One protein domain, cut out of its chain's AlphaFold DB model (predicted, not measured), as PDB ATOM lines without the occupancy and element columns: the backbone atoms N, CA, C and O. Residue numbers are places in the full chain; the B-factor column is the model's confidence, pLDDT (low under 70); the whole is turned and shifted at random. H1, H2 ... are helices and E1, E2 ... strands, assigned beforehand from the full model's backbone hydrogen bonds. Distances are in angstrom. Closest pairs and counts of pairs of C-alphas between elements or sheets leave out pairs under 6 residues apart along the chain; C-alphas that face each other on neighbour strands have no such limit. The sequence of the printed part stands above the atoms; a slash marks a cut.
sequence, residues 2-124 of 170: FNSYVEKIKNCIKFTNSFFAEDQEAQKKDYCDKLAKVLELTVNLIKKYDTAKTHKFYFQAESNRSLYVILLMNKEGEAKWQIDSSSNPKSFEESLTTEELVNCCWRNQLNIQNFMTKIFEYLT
ATOM      1  N   PHE A   2     164.124 184.992 204.301       34.78
ATOM      2  CA  PHE A   2     163.803 183.565 204.075       34.78
ATOM      3  C   PHE A   2     162.661 183.305 203.066       34.78
ATOM      4  O   PHE A   2     162.834 182.532 202.128       34.78
ATOM      5  N   ASN A   3     161.543 184.035 203.163       50.25
ATOM      6  CA  ASN A   3     160.404 183.882 202.238       50.25
ATOM      7  C   ASN A   3     160.755 184.163 200.763       50.25
ATOM      8  O   ASN A   3     160.173 183.558 199.870       50.25
ATOM      9  N   SER A   4     161.738 185.032 200.498       66.81
ATOM     10  CA  SER A   4     162.218 185.300 199.133       66.81
ATOM     11  C   SER A   4     162.988 184.108 198.553       66.81
ATOM     12  O   SER A   4     162.849 183.807 197.371       66.81
ATOM     13  N   TYR A   5     163.759 183.396 199.380       44.56
ATOM     14  CA  TYR A   5     164.465 182.185 198.960       44.56
ATOM     15  C   TYR A   5     163.512 181.007 198.749       44.56
ATOM     16  O   TYR A   5     163.651 180.293 197.761       44.56
ATOM     17  N   VAL A   6     162.501 180.851 199.608       55.69
ATOM     18  CA  VAL A   6     161.457 179.825 199.438       55.69
ATOM     19  C   VAL A   6     160.687 180.024 198.128       55.69
ATOM     20  O   VAL A   6     160.471 179.059 197.398       55.69
ATOM     21  N   GLU A   7     160.325 181.261 197.775       61.19
ATOM     22  CA  GLU A   7     159.658 181.542 196.496       61.19
ATOM     23  C   GLU A   7     160.570 181.326 195.282       61.19
ATOM     24  O   GLU A   7     160.134 180.772 194.274       61.19
ATOM     25  N   LYS A   8     161.865 181.656 195.380       62.88
ATOM     26  CA  LYS A   8     162.838 181.327 194.322       62.88
ATOM     27  C   LYS A   8     162.965 179.816 194.105       62.88
ATOM     28  O   LYS A   8     162.964 179.374 192.961       62.88
ATOM     29  N   ILE A   9     163.008 179.025 195.179       59.31
ATOM     30  CA  ILE A   9     163.076 177.558 195.099       59.31
ATOM     31  C   ILE A   9     161.802 176.984 194.465       59.31
ATOM     32  O   ILE A   9     161.896 176.164 193.555       59.31
ATOM     33  N   LYS A  10     160.612 177.441 194.877       55.12
ATOM     34  CA  LYS A  10     159.343 177.004 194.269       55.12
ATOM     35  C   LYS A  10     159.264 177.339 192.782       55.12
ATOM     36  O   LYS A  10     158.763 176.526 192.009       55.12
ATOM     37  N   ASN A  11     159.753 178.510 192.380       67.50
ATOM     38  CA  ASN A  11     159.775 178.910 190.976       67.50
ATOM     39  C   ASN A  11     160.770 178.081 190.160       67.50
ATOM     40  O   ASN A  11     160.419 177.673 189.059       67.50
ATOM     41  N   CYS A  12     161.941 177.741 190.709       51.22
ATOM     42  CA  CYS A  12     162.842 176.777 190.074       51.22
ATOM     43  C   CYS A  12     162.171 175.410 189.911       51.22
ATOM     44  O   CYS A  12     162.164 174.885 188.809       51.22
ATOM     45  N   ILE A  13     161.528 174.872 190.954       63.47
ATOM     46  CA  ILE A  13     160.825 173.580 190.874       63.47
ATOM     47  C   ILE A  13     159.716 173.617 189.812       63.47
ATOM     48  O   ILE A  13     159.597 172.688 189.019       63.47
ATOM     49  N   LYS A  14     158.925 174.697 189.751       57.09
ATOM     50  CA  LYS A  14     157.902 174.875 188.709       57.09
ATOM     51  C   LYS A  14     158.512 174.925 187.311       57.09
ATOM     52  O   LYS A  14     158.023 174.229 186.434       57.09
ATOM     53  N   PHE A  15     159.580 175.699 187.119       51.72
ATOM     54  CA  PHE A  15     160.251 175.834 185.826       51.72
ATOM     55  C   PHE A  15     160.870 174.509 185.368       51.72
ATOM     56  O   PHE A  15     160.734 174.121 184.215       51.72
ATOM     57  N   THR A  16     161.484 173.772 186.293       43.81
ATOM     58  CA  THR A  16     162.026 172.433 186.060       43.81
ATOM     59  C   THR A  16     160.923 171.435 185.701       43.81
ATOM     60  O   THR A  16     161.073 170.694 184.737       43.81
ATOM     61  N   ASN A  17     159.787 171.453 186.401       44.22
ATOM     62  CA  ASN A  17     158.641 170.604 186.067       44.22
ATOM     63  C   ASN A  17     158.031 170.957 184.703       44.22
ATOM     64  O   ASN A  17     157.654 170.052 183.970       44.22
ATOM     65  N   SER A  18     157.957 172.243 184.349       49.84
ATOM     66  CA  SER A  18     157.517 172.690 183.022       49.84
ATOM     67  C   SER A  18     158.480 172.238 181.921       49.84
ATOM     68  O   SER A  18     158.030 171.692 180.923       49.84
ATOM     69  N   PHE A  19     159.793 172.363 182.133       41.75
ATOM     70  CA  PHE A  19     160.815 171.903 181.188       41.75
ATOM     71  C   PHE A  19     160.769 170.381 180.974       41.75
ATOM     72  O   PHE A  19     160.817 169.907 179.843       41.75
ATOM     73  N   PHE A  20     160.607 169.603 182.050       48.75
ATOM     74  CA  PHE A  20     160.439 168.151 181.942       48.75
ATOM     75  C   PHE A  20     159.094 167.744 181.323       48.75
ATOM     76  O   PHE A  20     159.028 166.717 180.653       48.75
ATOM     77  N   ALA A  21     158.032 168.531 181.517       59.00
ATOM     78  CA  ALA A  21     156.735 168.284 180.891       59.00
ATOM     79  C   ALA A  21     156.764 168.549 179.376       59.00
ATOM     80  O   ALA A  21     156.221 167.747 178.620       59.00
ATOM     81  N   GLU A  22     157.431 169.617 178.928       59.78
ATOM     82  CA  GLU A  22     157.606 169.931 177.501       59.78
ATOM     83  C   GLU A  22     158.415 168.845 176.772       59.78
ATOM     84  O   GLU A  22     158.032 168.408 175.684       59.78
ATOM     85  N   ASP A  23     159.485 168.341 177.395       73.81
ATOM     86  CA  ASP A  23     160.289 167.243 176.844       73.81
ATOM     87  C   ASP A  23     159.500 165.917 176.816       73.81
ATOM     88  O   ASP A  23     159.513 165.193 175.818       73.81
ATOM     89  N   GLN A  24     158.705 165.626 177.852       77.19
ATOM     90  CA  GLN A  24     157.836 164.443 177.869       77.19
ATOM     91  C   GLN A  24     156.695 164.500 176.847       77.19
ATOM     92  O   GLN A  24     156.373 163.471 176.250       77.19
ATOM     93  N   GLU A  25     156.064 165.656 176.626       82.94
ATOM     94  CA  GLU A  25     155.016 165.785 175.606       82.94
ATOM     95  C   GLU A  25     155.578 165.622 174.193       82.94
ATOM     96  O   GLU A  25     154.972 164.923 173.374       82.94
ATOM     97  N   ALA A  26     156.750 166.198 173.911       82.50
ATOM     98  CA  ALA A  26     157.428 166.019 172.631       82.50
ATOM     99  C   ALA A  26     157.812 164.547 172.394       82.50
ATOM    100  O   ALA A  26     157.550 164.008 171.317       82.50
ATOM    101  N   GLN A  27     158.353 163.870 173.413       79.44
ATOM    102  CA  GLN A  27     158.686 162.443 173.355       79.44
ATOM    103  C   GLN A  27     157.448 161.565 173.169       79.44
ATOM    104  O   GLN A  27     157.448 160.668 172.326       79.44
ATOM    105  N   LYS A  28     156.368 161.845 173.909       86.06
ATOM    106  CA  LYS A  28     155.084 161.158 173.748       86.06
ATOM    107  C   LYS A  28     154.562 161.314 172.327       86.06
ATOM    108  O   LYS A  28     154.115 160.338 171.734       86.06
ATOM    109  N   LYS A  29     154.596 162.533 171.786       87.38
ATOM    110  CA  LYS A  29     154.117 162.811 170.433       87.38
ATOM    111  C   LYS A  29     154.916 162.029 169.393       87.38
ATOM    112  O   LYS A  29     154.321 161.294 168.616       87.38
ATOM    113  N   ASP A  30     156.246 162.114 169.431       81.88
ATOM    114  CA  ASP A  30     157.119 161.381 168.505       81.88
ATOM    115  C   ASP A  30     156.922 159.857 168.604       81.88
ATOM    116  O   ASP A  30     156.806 159.169 167.585       81.88
ATOM    117  N   TYR A  31     156.802 159.330 169.826       84.81
ATOM    118  CA  TYR A  31     156.468 157.929 170.081       84.81
ATOM    119  C   TYR A  31     155.133 157.538 169.433       84.81
ATOM    120  O   TYR A  31     155.059 156.543 168.704       84.81
ATOM    121  N   CYS A  32     154.078 158.314 169.697       88.19
ATOM    122  CA  CYS A  32     152.732 158.018 169.229       88.19
ATOM    123  C   CYS A  32     152.645 158.079 167.701       88.19
ATOM    124  O   CYS A  32     152.102 157.160 167.089       88.19
ATOM    125  N   ASP A  33     153.238 159.106 167.088       85.81
ATOM    126  CA  ASP A  33     153.228 159.314 165.639       85.81
ATOM    127  C   ASP A  33     153.926 158.158 164.906       85.81
ATOM    128  O   ASP A  33     153.406 157.612 163.926       85.81
ATOM    129  N   LYS A  34     155.095 157.727 165.400       81.38
ATOM    130  CA  LYS A  34     155.839 156.600 164.815       81.38
ATOM    131  C   LYS A  34     155.060 155.294 164.917       81.38
ATOM    132  O   LYS A  34     154.962 154.567 163.927       81.38
ATOM    133  N   LEU A  35     154.495 155.003 166.088       87.00
ATOM    134  CA  LEU A  35     153.741 153.771 166.298       87.00
ATOM    135  C   LEU A  35     152.461 153.741 165.457       87.00
ATOM    136  O   LEU A  35     152.197 152.734 164.800       87.00
ATOM    137  N   ALA A  36     151.706 154.842 165.421       88.62
ATOM    138  CA  ALA A  36     150.500 154.963 164.606       88.62
ATOM    139  C   ALA A  36     150.797 154.661 163.133       88.62
ATOM    140  O   ALA A  36     150.150 153.804 162.532       88.62
ATOM    141  N   LYS A  37     151.857 155.267 162.583       85.50
ATOM    142  CA  LYS A  37     152.262 155.056 161.189       85.50
ATOM    143  C   LYS A  37     152.630 153.601 160.890       85.50
ATOM    144  O   LYS A  37     152.262 153.077 159.839       85.50
ATOM    145  N   VAL A  38     153.342 152.926 161.796       87.50
ATOM    146  CA  VAL A  38     153.675 151.499 161.636       87.50
ATOM    147  C   VAL A  38     152.411 150.637 161.641       87.50
ATOM    148  O   VAL A  38     152.263 149.754 160.792       87.50
ATOM    149  N   LEU A  39     151.478 150.903 162.555       90.94
ATOM    150  CA  LEU A  39     150.220 150.163 162.660       90.94
ATOM    151  C   LEU A  39     149.320 150.383 161.437       90.94
ATOM    152  O   LEU A  39     148.759 149.422 160.913       90.94
ATOM    153  N   GLU A  40     149.235 151.607 160.922       89.31
ATOM    154  CA  GLU A  40     148.507 151.919 159.686       89.31
ATOM    155  C   GLU A  40     149.090 151.190 158.472       89.31
ATOM    156  O   GLU A  40     148.355 150.556 157.708       89.31
ATOM    157  N   LEU A  41     150.415 151.225 158.303       86.00
ATOM    158  CA  LEU A  41     151.091 150.497 157.228       86.00
ATOM    159  C   LEU A  41     150.856 148.987 157.343       86.00
ATOM    160  O   LEU A  41     150.606 148.329 156.333       86.00
ATOM    161  N   THR A  42     150.871 148.455 158.566       87.62
ATOM    162  CA  THR A  42     150.577 147.045 158.856       87.62
ATOM    163  C   THR A  42     149.166 146.675 158.407       87.62
ATOM    164  O   THR A  42     148.993 145.706 157.669       87.62
ATOM    165  N   VAL A  43     148.161 147.475 158.780       90.94
ATOM    166  CA  VAL A  43     146.763 147.275 158.366       90.94
ATOM    167  C   VAL A  43     146.629 147.320 156.848       90.94
ATOM    168  O   VAL A  43     146.008 146.436 156.263       90.94
ATOM    169  N   ASN A  44     147.226 148.315 156.192       86.12
ATOM    170  CA  ASN A  44     147.154 148.465 154.739       86.12
ATOM    171  C   ASN A  44     147.788 147.280 154.002       86.12
ATOM    172  O   ASN A  44     147.243 146.798 153.008       86.12
ATOM    173  N   LEU A  45     148.926 146.792 154.497       84.31
ATOM    174  CA  LEU A  45     149.625 145.660 153.902       84.31
ATOM    175  C   LEU A  45     148.824 144.364 154.077       84.31
ATOM    176  O   LEU A  45     148.646 143.616 153.115       84.31
ATOM    177  N   ILE A  46     148.272 144.138 155.268       87.31
ATOM    178  CA  ILE A  46     147.407 142.993 155.559       87.31
ATOM    179  C   ILE A  46     146.149 143.023 154.683       87.31
ATOM    180  O   ILE A  46     145.890 142.047 153.990       87.31
ATOM    181  N   LYS A  47     145.432 144.152 154.608       86.00
ATOM    182  CA  LYS A  47     144.248 144.309 153.739       86.00
ATOM    183  C   LYS A  47     144.528 143.967 152.277       86.00
ATOM    184  O   LYS A  47     143.657 143.458 151.579       86.00
ATOM    185  N   LYS A  48     145.730 144.296 151.795       82.81
ATOM    186  CA  LYS A  48     146.112 144.091 150.397       82.81
ATOM    187  C   LYS A  48     146.463 142.637 150.085       82.81
ATOM    188  O   LYS A  48     146.202 142.183 148.973       82.81
ATOM    189  N   TYR A  49     147.092 141.928 151.021       78.44
ATOM    190  CA  TYR A  49     147.732 140.642 150.728       78.44
ATOM    191  C   TYR A  49     147.169 139.454 151.506       78.44
ATOM    192  O   TYR A  49     147.399 138.312 151.096       78.44
ATOM    193  N   ASP A  50     146.413 139.684 152.572       80.62
ATOM    194  CA  ASP A  50     145.799 138.644 153.385       80.62
ATOM    195  C   ASP A  50     144.275 138.808 153.452       80.62
ATOM    196  O   ASP A  50     143.729 139.904 153.412       80.62
ATOM    197  N   THR A  51     143.580 137.678 153.511       82.12
ATOM    198  CA  THR A  51     142.115 137.596 153.578       82.12
ATOM    199  C   THR A  51     141.629 137.179 154.962       82.12
ATOM    200  O   THR A  51     140.421 137.128 155.199       82.12
ATOM    201  N   ALA A  52     142.544 136.818 155.870       88.00
ATOM    202  CA  ALA A  52     142.192 136.552 157.256       88.00
ATOM    203  C   ALA A  52     141.609 137.814 157.913       88.00
ATOM    204  O   ALA A  52     141.984 138.936 157.602       88.00
ATOM    205  N   LYS A  53     140.650 137.621 158.822       87.69
ATOM    206  CA  LYS A  53     139.998 138.717 159.564       87.69
ATOM    207  C   LYS A  53     140.637 138.985 160.920       87.69
ATOM    208  O   LYS A  53     140.215 139.885 161.640       87.69
ATOM    209  N   THR A  54     141.610 138.165 161.299       92.25
ATOM    210  CA  THR A  54     142.237 138.187 162.615       92.25
ATOM    211  C   THR A  54     143.715 137.875 162.469       92.25
ATOM    212  O   THR A  54     144.072 136.824 161.937       92.25
ATOM    213  N   HIS A  55     144.560 138.753 162.998       91.75
ATOM    214  CA  HIS A  55     146.015 138.605 162.998       91.75
ATOM    215  C   HIS A  55     146.525 138.829 164.413       91.75
ATOM    216  O   HIS A  55     146.069 139.738 165.098       91.75
ATOM    217  N   LYS A  56     147.436 137.977 164.876       91.56
ATOM    218  CA  LYS A  56     147.899 137.978 166.266       91.56
ATOM    219  C   LYS A  56     149.399 138.221 166.296       91.56
ATOM    220  O   LYS A  56     150.150 137.499 165.646       91.56
ATOM    221  N   PHE A  57     149.809 139.195 167.093       89.62
ATOM    222  CA  PHE A  57     151.195 139.584 167.306       89.62
ATOM    223  C   PHE A  57     151.542 139.277 168.758       89.62
ATOM    224  O   PHE A  57     151.071 139.944 169.680       89.62
ATOM    225  N   TYR A  58     152.317 138.217 168.962       86.25
ATOM    226  CA  TYR A  58     152.783 137.833 170.289       86.25
ATOM    227  C   TYR A  58     154.015 138.647 170.665       86.25
ATOM    228  O   TYR A  58     154.973 138.694 169.895       86.25
ATOM    229  N   PHE A  59     154.022 139.210 171.867       82.62
ATOM    230  CA  PHE A  59     155.221 139.776 172.466       82.62
ATOM    231  C   PHE A  59     155.223 139.540 173.978       82.62
ATOM    232  O   PHE A  59     154.186 139.407 174.631       82.62
ATOM    233  N   GLN A  60     156.423 139.461 174.538       76.00
ATOM    234  CA  GLN A  60     156.623 139.307 175.970       76.00
ATOM    235  C   GLN A  60     156.812 140.695 176.580       76.00
ATOM    236  O   GLN A  60     157.696 141.444 176.157       76.00
ATOM    237  N   ALA A  61     155.957 141.045 177.539       69.62
ATOM    238  CA  ALA A  61     156.159 142.233 178.354       69.62
ATOM    239  C   ALA A  61     157.389 142.050 179.252       69.62
ATOM    240  O   ALA A  61     157.744 140.925 179.604       69.62
ATOM    241  N   GLU A  62     157.992 143.154 179.695       67.94
ATOM    242  CA  GLU A  62     159.151 143.133 180.604       67.94
ATOM    243  C   GLU A  62     158.856 142.415 181.931       67.94
ATOM    244  O   GLU A  62     159.746 141.850 182.556       67.94
ATOM    245  N   SER A  63     157.582 142.335 182.317       69.50
ATOM    246  CA  SER A  63     157.096 141.560 183.463       69.50
ATOM    247  C   SER A  63     157.019 140.043 183.225       69.50
ATOM    248  O   SER A  63     156.382 139.339 184.007       69.50
ATOM    249  N   ASN A  64     157.602 139.520 182.139       71.06
ATOM    250  CA  ASN A  64     157.445 138.137 181.658       71.06
ATOM    251  C   ASN A  64     155.997 137.712 181.375       71.06
ATOM    252  O   ASN A  64     155.713 136.532 181.174       71.06
ATOM    253  N   ARG A  65     155.068 138.667 181.313       76.88
ATOM    254  CA  ARG A  65     153.687 138.389 180.943       76.88
ATOM    255  C   ARG A  65     153.578 138.253 179.426       76.88
ATOM    256  O   ARG A  65     153.988 139.143 178.681       76.88
ATOM    257  N   SER A  66     152.975 137.155 178.984       82.25
ATOM    258  CA  SER A  66     152.555 136.975 177.597       82.25
ATOM    259  C   SER A  66     151.463 137.982 177.247       82.25
ATOM    260  O   SER A  66     150.426 138.036 177.915       82.25
ATOM    261  N   LEU A  67     151.703 138.774 176.205       87.12
ATOM    262  CA  LEU A  67     150.727 139.691 175.636       87.12
ATOM    263  C   LEU A  67     150.542 139.398 174.150       87.12
ATOM    264  O   LEU A  67     151.480 139.090 173.412       87.12
ATOM    265  N   TYR A  68     149.299 139.523 173.718       89.25
ATOM    266  CA  TYR A  68     148.888 139.454 172.333       89.25
ATOM    267  C   TYR A  68     148.304 140.803 171.956       89.25
ATOM    268  O   TYR A  68     147.323 141.246 172.554       89.25
ATOM    269  N   VAL A  69     148.883 141.440 170.940       91.06
ATOM    270  CA  VAL A  69     148.146 142.452 170.183       91.06
ATOM    271  C   VAL A  69     147.413 141.733 169.062       91.06
ATOM    272  O   VAL A  69     148.011 140.940 168.336       91.06
ATOM    273  N   ILE A  70     146.112 141.963 168.930       93.31
ATOM    274  CA  ILE A  70     145.273 141.266 167.953       93.31
ATOM    275  C   ILE A  70     144.658 142.289 167.006       93.31
ATOM    276  O   ILE A  70     143.857 143.108 167.427       93.31
ATOM    277  N   LEU A  71     144.996 142.240 165.724       94.69
ATOM    278  CA  LEU A  71     144.291 143.007 164.704       94.69
ATOM    279  C   LEU A  71     143.028 142.256 164.290       94.69
ATOM    280  O   LEU A  71     143.102 141.092 163.888       94.69
ATOM    281  N   LEU A  72     141.892 142.939 164.338       94.88
ATOM    282  CA  LEU A  72     140.610 142.476 163.833       94.88
ATOM    283  C   LEU A  72     140.166 143.334 162.658       94.88
ATOM    284  O   LEU A  72     140.296 144.555 162.694       94.88
ATOM    285  N   MET A  73     139.603 142.688 161.640       93.81
ATOM    286  CA  MET A  73     139.020 143.359 160.485       93.81
ATOM    287  C   MET A  73     137.596 142.876 160.235       93.81
ATOM    288  O   MET A  73     137.331 141.670 160.177       93.81
ATOM    289  N   ASN A  74     136.674 143.820 160.065       91.38
ATOM    290  CA  ASN A  74     135.290 143.503 159.734       91.38
ATOM    291  C   ASN A  74     135.103 143.317 158.211       91.38
ATOM    292  O   ASN A  74     136.047 143.386 157.424       91.38
ATOM    293  N   LYS A  75     133.868 143.020 157.781       86.56
ATOM    294  CA  LYS A  75     133.544 142.803 156.355       86.56
ATOM    295  C   LYS A  75     133.643 144.077 155.508       86.56
ATOM    296  O   LYS A  75     133.805 143.964 154.299       86.56
ATOM    297  N   GLU A  76     133.545 145.242 156.135       87.19
ATOM    298  CA  GLU A  76     133.613 146.559 155.492       87.19
ATOM    299  C   GLU A  76     135.063 147.050 155.358       87.19
ATOM    300  O   GLU A  76     135.336 148.065 154.725       87.19
ATOM    301  N   GLY A  77     136.019 146.294 155.910       83.62
ATOM    302  CA  GLY A  77     137.433 146.634 155.887       83.62
ATOM    303  C   GLY A  77     137.834 147.615 156.985       83.62
ATOM    304  O   GLY A  77     138.935 148.157 156.932       83.62
ATOM    305  N   GLU A  78     137.006 147.850 157.997       92.31
ATOM    306  CA  GLU A  78     137.442 148.573 159.190       92.31
ATOM    307  C   GLU A  78     138.373 147.698 160.028       92.31
ATOM    308  O   GLU A  78     138.186 146.483 160.126       92.31
ATOM    309  N   ALA A  79     139.377 148.328 160.636       94.44
ATOM    310  CA  ALA A  79     140.412 147.668 161.416       94.44
ATOM    311  C   ALA A  79     140.395 148.169 162.861       94.44
ATOM    312  O   ALA A  79     140.392 149.377 163.099       94.44
ATOM    313  N   LYS A  80     140.428 147.239 163.812       96.25
ATOM    314  CA  LYS A  80     140.515 147.523 165.246       96.25
ATOM    315  C   LYS A  80     141.491 146.580 165.944       96.25
ATOM    316  O   LYS A  80     141.844 145.530 165.411       96.25
ATOM    317  N   TRP A  81     141.907 146.946 167.149       95.62
ATOM    318  CA  TRP A  81     142.990 146.313 167.884       95.62
ATOM    319  C   TRP A  81     142.572 145.802 169.271       95.62
ATOM    320  O   TRP A  81     141.925 146.490 170.055       95.62
ATOM    321  N   GLN A  82     142.958 144.559 169.536       93.69
ATOM    322  CA  GLN A  82     143.047 143.808 170.790       93.69
ATOM    323  C   GLN A  82     144.362 144.070 171.539       93.69
ATOM    324  O   GLN A  82     145.396 143.931 170.894       93.69
ATOM    325  N   ILE A  83     144.384 144.323 172.854       88.94
ATOM    326  CA  ILE A  83     145.507 143.888 173.712       88.94
ATOM    327  C   ILE A  83     144.932 142.911 174.730       88.94
ATOM    328  O   ILE A  83     144.070 143.283 175.525       88.94
ATOM    329  N   ASP A  84     145.415 141.676 174.723       85.44
ATOM    330  CA  ASP A  84     144.948 140.643 175.639       85.44
ATOM    331  C   ASP A  84     146.115 139.767 176.114       85.44
ATOM    332  O   ASP A  84     147.124 139.606 175.430       85.44
ATOM    333  N   SER A  85     146.001 139.202 177.312       83.69
ATOM    334  CA  SER A  85     146.929 138.167 177.784       83.69
ATOM    335  C   SER A  85     146.571 136.772 177.271       83.69
ATOM    336  O   SER A  85     147.384 135.856 177.358       83.69
ATOM    337  N   SER A  86     145.362 136.601 176.741       81.75
ATOM    338  CA  SER A  86     144.940 135.400 176.034       81.75
ATOM    339  C   SER A  86     145.097 135.582 174.527       81.75
ATOM    340  O   SER A  86     144.986 136.681 173.992       81.75
ATOM    341  N   SER A  87     145.318 134.486 173.805       80.12
ATOM    342  CA  SER A  87     145.362 134.530 172.343       80.12
ATOM    343  C   SER A  87     143.974 134.658 171.706       80.12
ATOM    344  O   SER A  87     143.876 134.585 170.483       80.12
ATOM    345  N   ASN A  88     142.892 134.743 172.483       85.06
ATOM    346  CA  ASN A  88     141.531 134.687 171.961       85.06
ATOM    347  C   ASN A  88     140.982 136.105 171.768       85.06
ATOM    348  O   ASN A  88     140.960 136.871 172.726       85.06
ATOM    349  N   PRO A  89     140.550 136.463 170.547       85.44
ATOM    350  CA  PRO A  89     139.976 137.777 170.306       85.44
ATOM    351  C   PRO A  89     138.625 137.926 171.008       85.44
ATOM    352  O   PRO A  89     137.825 136.988 171.031       85.44
ATOM    353  N   LYS A  90     138.360 139.129 171.519       87.94
ATOM    354  CA  LYS A  90     137.024 139.567 171.958       87.94
ATOM    355  C   LYS A  90     136.210 140.115 170.777       87.94
ATOM    356  O   LYS A  90     136.655 140.023 169.629       87.94
ATOM    357  N   SER A  91     135.036 140.688 171.049       88.62
ATOM    358  CA  SER A  91     134.177 141.313 170.036       88.62
ATOM    359  C   SER A  91     134.868 142.499 169.339       88.62
ATOM    360  O   SER A  91     135.742 143.165 169.905       88.62
ATOM    361  N   PHE A  92     134.497 142.764 168.084       90.44
ATOM    362  CA  PHE A  92     135.046 143.888 167.312       90.44
ATOM    363  C   PHE A  92     134.603 145.232 167.915       90.44
ATOM    364  O   PHE A  92     135.340 146.216 167.922       90.44
ATOM    365  N   GLU A  93     133.404 145.258 168.478       91.31
ATOM    366  CA  GLU A  93     132.765 146.406 169.103       91.31
ATOM    367  C   GLU A  93     133.545 146.877 170.339       91.31
ATOM    368  O   GLU A  93     133.757 148.076 170.490       91.31
ATOM    369  N   GLU A  94     134.069 145.946 171.142       89.31
ATOM    370  CA  GLU A  94     134.910 146.221 172.323       89.31
ATOM    371  C   GLU A  94     136.379 146.534 171.987       89.31
ATOM    372  O   GLU A  94     137.205 146.719 172.882       89.31
ATOM    373  N   SER A  95     136.740 146.545 170.704       94.12
ATOM    374  CA  SER A  95     138.128 146.701 170.269       94.12
ATOM    375  C   SER A  95     138.530 148.165 170.103       94.12
ATOM    376  O   SER A  95     137.705 149.023 169.785       94.12
ATOM    377  N   LEU A  96     139.828 148.421 170.257       95.50
ATOM    378  CA  LEU A  96     140.429 149.750 170.203       95.50
ATOM    379  C   LEU A  96     140.643 150.209 168.759       95.50
ATOM    380  O   LEU A  96     141.003 149.427 167.880       95.50
ATOM    381  N   THR A  97     140.509 151.499 168.509       95.25
ATOM    382  CA  THR A  97     141.076 152.149 167.324       95.25
ATOM    383  C   THR A  97     142.609 152.150 167.384       95.25
ATOM    384  O   THR A  97     143.216 151.890 168.426       95.25
ATOM    385  N   THR A  98     143.272 152.453 166.261       92.94
ATOM    386  CA  THR A  98     144.740 152.602 166.225       92.94
ATOM    387  C   THR A  98     145.221 153.672 167.207       92.94
ATOM    388  O   THR A  98     146.190 153.447 167.926       92.94
ATOM    389  N   GLU A  99     144.529 154.807 167.289       93.44
ATOM    390  CA  GLU A  99     144.879 155.894 168.206       93.44
ATOM    391  C   GLU A  99     144.748 155.469 169.678       93.44
ATOM    392  O   GLU A  99     145.634 155.728 170.498       93.44
ATOM    393  N   GLU A 100     143.667 154.771 170.026       95.19
ATOM    394  CA  GLU A 100     143.461 154.255 171.381       95.19
ATOM    395  C   GLU A 100     144.515 153.209 171.752       95.19
ATOM    396  O   GLU A 100     145.038 153.236 172.869       95.19
ATOM    397  N   LEU A 101     144.880 152.331 170.812       93.81
ATOM    398  CA  LEU A 101     145.957 151.365 171.003       93.81
ATOM    399  C   LEU A 101     147.287 152.075 171.277       93.81
ATOM    400  O   LEU A 101     147.958 151.757 172.255       93.81
ATOM    401  N   VAL A 102     147.656 153.052 170.448       92.81
ATOM    402  CA  VAL A 102     148.908 153.813 170.583       92.81
ATOM    403  C   VAL A 102     148.996 154.488 171.953       92.81
ATOM    404  O   VAL A 102     150.000 154.359 172.658       92.81
ATOM    405  N   ASN A 103     147.914 155.144 172.372       90.88
ATOM    406  CA  ASN A 103     147.829 155.769 173.686       90.88
ATOM    407  C   ASN A 103     147.913 154.743 174.824       90.88
ATOM    408  O   ASN A 103     148.544 155.008 175.849       90.88
ATOM    409  N   CYS A 104     147.295 153.571 174.659       90.31
ATOM    410  CA  CYS A 104     147.391 152.473 175.613       90.31
ATOM    411  C   CYS A 104     148.839 151.983 175.747       90.31
ATOM    412  O   CYS A 104     149.331 151.831 176.866       90.31
ATOM    413  N   CYS A 105     149.552 151.811 174.633       87.75
ATOM    414  CA  CYS A 105     150.953 151.406 174.639       87.75
ATOM    415  C   CYS A 105     151.845 152.414 175.373       87.75
ATOM    416  O   CYS A 105     152.654 152.007 176.206       87.75
ATOM    417  N   TRP A 106     151.648 153.716 175.130       87.38
ATOM    418  CA  TRP A 106     152.374 154.774 175.840       87.38
ATOM    419  C   TRP A 106     152.078 154.759 177.343       87.38
ATOM    420  O   TRP A 106     152.992 154.745 178.163       87.38
ATOM    421  N   ARG A 107     150.796 154.731 177.733       87.25
ATOM    422  CA  ARG A 107     150.393 154.746 179.153       87.25
ATOM    423  C   ARG A 107     150.957 153.561 179.931       87.25
ATOM    424  O   ARG A 107     151.328 153.721 181.086       87.25
ATOM    425  N   ASN A 108     151.028 152.397 179.291       83.00
ATOM    426  CA  ASN A 108     151.564 151.178 179.890       83.00
ATOM    427  C   ASN A 108     153.074 151.006 179.671       83.00
ATOM    428  O   ASN A 108     153.607 149.966 180.045       83.00
ATOM    429  N   GLN A 109     153.746 151.994 179.064       80.94
ATOM    430  CA  GLN A 109     155.185 151.981 178.782       80.94
ATOM    431  C   GLN A 109     155.628 150.679 178.093       80.94
ATOM    432  O   GLN A 109     156.622 150.059 178.458       80.94
ATOM    433  N   LEU A 110     154.849 150.224 177.104       79.81
ATOM    434  CA  LEU A 110     155.159 148.985 176.396       79.81
ATOM    435  C   LEU A 110     156.453 149.129 175.591       79.81
ATOM    436  O   LEU A 110     156.695 150.156 174.952       79.81
ATOM    437  N   ASN A 111     157.241 148.053 175.558       77.75
ATOM    438  CA  ASN A 111     158.450 147.963 174.747       77.75
ATOM    439  C   ASN A 111     158.091 147.903 173.249       77.75
ATOM    440  O   ASN A 111     157.881 146.833 172.670       77.75
ATOM    441  N   ILE A 112     157.995 149.079 172.625       76.50
ATOM    442  CA  ILE A 112     157.573 149.217 171.225       76.50
ATOM    443  C   ILE A 112     158.584 148.647 170.255       76.50
ATOM    444  O   ILE A 112     158.183 148.137 169.217       76.50
ATOM    445  N   GLN A 113     159.875 148.679 170.580       78.19
ATOM    446  CA  GLN A 113     160.878 148.063 169.722       78.19
ATOM    447  C   GLN A 113     160.584 146.572 169.549       78.19
ATOM    448  O   GLN A 113     160.459 146.109 168.417       78.19
ATOM    449  N   ASN A 114     160.376 145.848 170.651       79.00
ATOM    450  CA  ASN A 114     160.009 144.436 170.599       79.00
ATOM    451  C   ASN A 114     158.673 144.228 169.867       79.00
ATOM    452  O   ASN A 114     158.562 143.361 169.004       79.00
ATOM    453  N   PHE A 115     157.668 145.059 170.154       80.88
ATOM    454  CA  PHE A 115     156.370 144.961 169.486       80.88
ATOM    455  C   PHE A 115     156.471 145.155 167.963       80.88
ATOM    456  O   PHE A 115     155.964 144.330 167.201       80.88
ATOM    457  N   MET A 116     157.182 146.187 167.503       81.06
ATOM    458  CA  MET A 116     157.425 146.437 166.081       81.06
ATOM    459  C   MET A 116     158.203 145.290 165.444       81.06
ATOM    460  O   MET A 116     157.832 144.843 164.363       81.06
ATOM    461  N   THR A 117     159.233 144.760 166.110       82.31
ATOM    462  CA  THR A 117     159.967 143.583 165.625       82.31
ATOM    463  C   THR A 117     159.026 142.405 165.387       82.31
ATOM    464  O   THR A 117     159.095 141.779 164.333       82.31
ATOM    465  N   LYS A 118     158.087 142.144 166.301       84.12
ATOM    466  CA  LYS A 118     157.105 141.059 166.152       84.12
ATOM    467  C   LYS A 118     156.081 141.302 165.050       84.12
ATOM    468  O   LYS A 118     155.701 140.353 164.366       84.12
ATOM    469  N   ILE A 119     155.692 142.554 164.813       85.06
ATOM    470  CA  ILE A 119     154.919 142.921 163.621       85.06
ATOM    471  C   ILE A 119     155.726 142.617 162.353       85.06
ATOM    472  O   ILE A 119     155.222 141.941 161.460       85.06
ATOM    473  N   PHE A 120     156.979 143.069 162.267       81.75
ATOM    474  CA  PHE A 120     157.807 142.859 161.079       81.75
ATOM    475  C   PHE A 120     158.081 141.377 160.810       81.75
ATOM    476  O   PHE A 120     157.925 140.942 159.674       81.75
ATOM    477  N   GLU A 121     158.408 140.585 161.835       83.25
ATOM    478  CA  GLU A 121     158.562 139.127 161.715       83.25
ATOM    479  C   GLU A 121     157.304 138.481 161.116       83.25
ATOM    480  O   GLU A 121     157.397 137.672 160.190       83.25
ATOM    481  N   TYR A 122     156.122 138.869 161.607       86.06
ATOM    482  CA  TYR A 122     154.848 138.377 161.090       86.06
ATOM    483  C   TYR A 122     154.643 138.752 159.616       86.06
ATOM    484  O   TYR A 122     154.298 137.894 158.798       86.06
ATOM    485  N   LEU A 123     154.868 140.021 159.263       81.19
ATOM    486  CA  LEU A 123     154.687 140.511 157.896       81.19
ATOM    487  C   LEU A 123     155.650 139.831 156.917       81.19
ATOM    488  O   LEU A 123     155.220 139.433 155.836       81.19
ATOM    489  N   THR A 124     156.910 139.627 157.303       79.31
ATOM    490  CA  THR A 124     157.893 138.896 156.492       79.31
ATOM    491  C   THR A 124     157.424 137.472 156.216       79.31
ATOM    492  O   THR A 124     157.316 137.077 155.058       79.31
TER     493      THR A 124
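AT A GLANCE: This is residues 2 to 124 of the 170 residues of an uncharacterized protein of Cyanobacterium aponinum 0216 (UniProt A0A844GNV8). One very long helix, H1, runs out of a small body as an arm: its residues 2 to 27 stick out free, and its later part packs with two shorter helices, H2 and H3, over one face of a small three-stranded sheet. The arm makes the length, with spans of 71 by 29 by 29 A; without it the body spans 34 by 28 by 27 A. The printed part has 123 residues, with three named helices and three named strands in the order H1 E1 E2 E3 H2 H3; the sheet, E1 - E2 - E3, is antiparallel throughout. The class is mixed, helices and strands, in two layers, helices on one face of a sheet, and the whole is loose, with a radius of gyration of the C-alphas of 19.5 A.

HOW THE PARTS SIT: H1, residues 2 to 49, is on the sheet formed by E1, residues 54 to 60, E2, residues 66 to 73, and E3, residues 79 to 84. Its height over the sheet is 10.5 A, over E2 and E3, slantwise to the strands at 56 degrees to E2 on the local plane. The strands form a meander, each the antiparallel neighbour of the one before. In the hairpin E1 and E2, N 57 and O 69 are within hydrogen-bond range at 2.8 A; in the hairpin E2 and E3, N 82 and O 70 are at 2.7 A. H2, residues 98 to 107, is on the same face as H1, over E3 at a height of 9.2 A, along the strands at 4 degrees to E3 on the local plane. With its residues 28 to 40 alone H1 touches H2, opposite ways at a steep tilt of 40 degrees; the closest C-alphas, of Cys 32 and Val 102, are 5.8 A apart. H3, residues 112 to 124, is on that same face, over E1 at a height of 6.5 A. H1 touches H3 with residues 35 to 42 alone, the same way at a shallow tilt of 7 degrees; the closest C-alphas, of Thr 42 and Ile 119, are 7.7 A apart. In H1, H2 and H3 every O i to N i+4 pair is within hydrogen-bond range.

IN THESE COORDINATES: H1 begins at C-alpha 2, (163.803, 183.565, 204.075), and ends 70.3 A away at C-alpha 49, (147.732, 140.642, 150.728). E1 measures 19.7 A, E2 22.7 A, E3 16.5 A, H2 14.3 A and H3 18.0 A, ending at C-alpha 124, (157.893, 138.896, 156.492).

THE WHOLE: The C-alphas farthest apart, of Phe 2 and Thr 51, are 71.6 A apart. The printed part has no cut. The link from E3 to H2, residues 85 to 97, is long; the others are tight. The pLDDT is under 70 at residues 2 to 22 and 61 to 63.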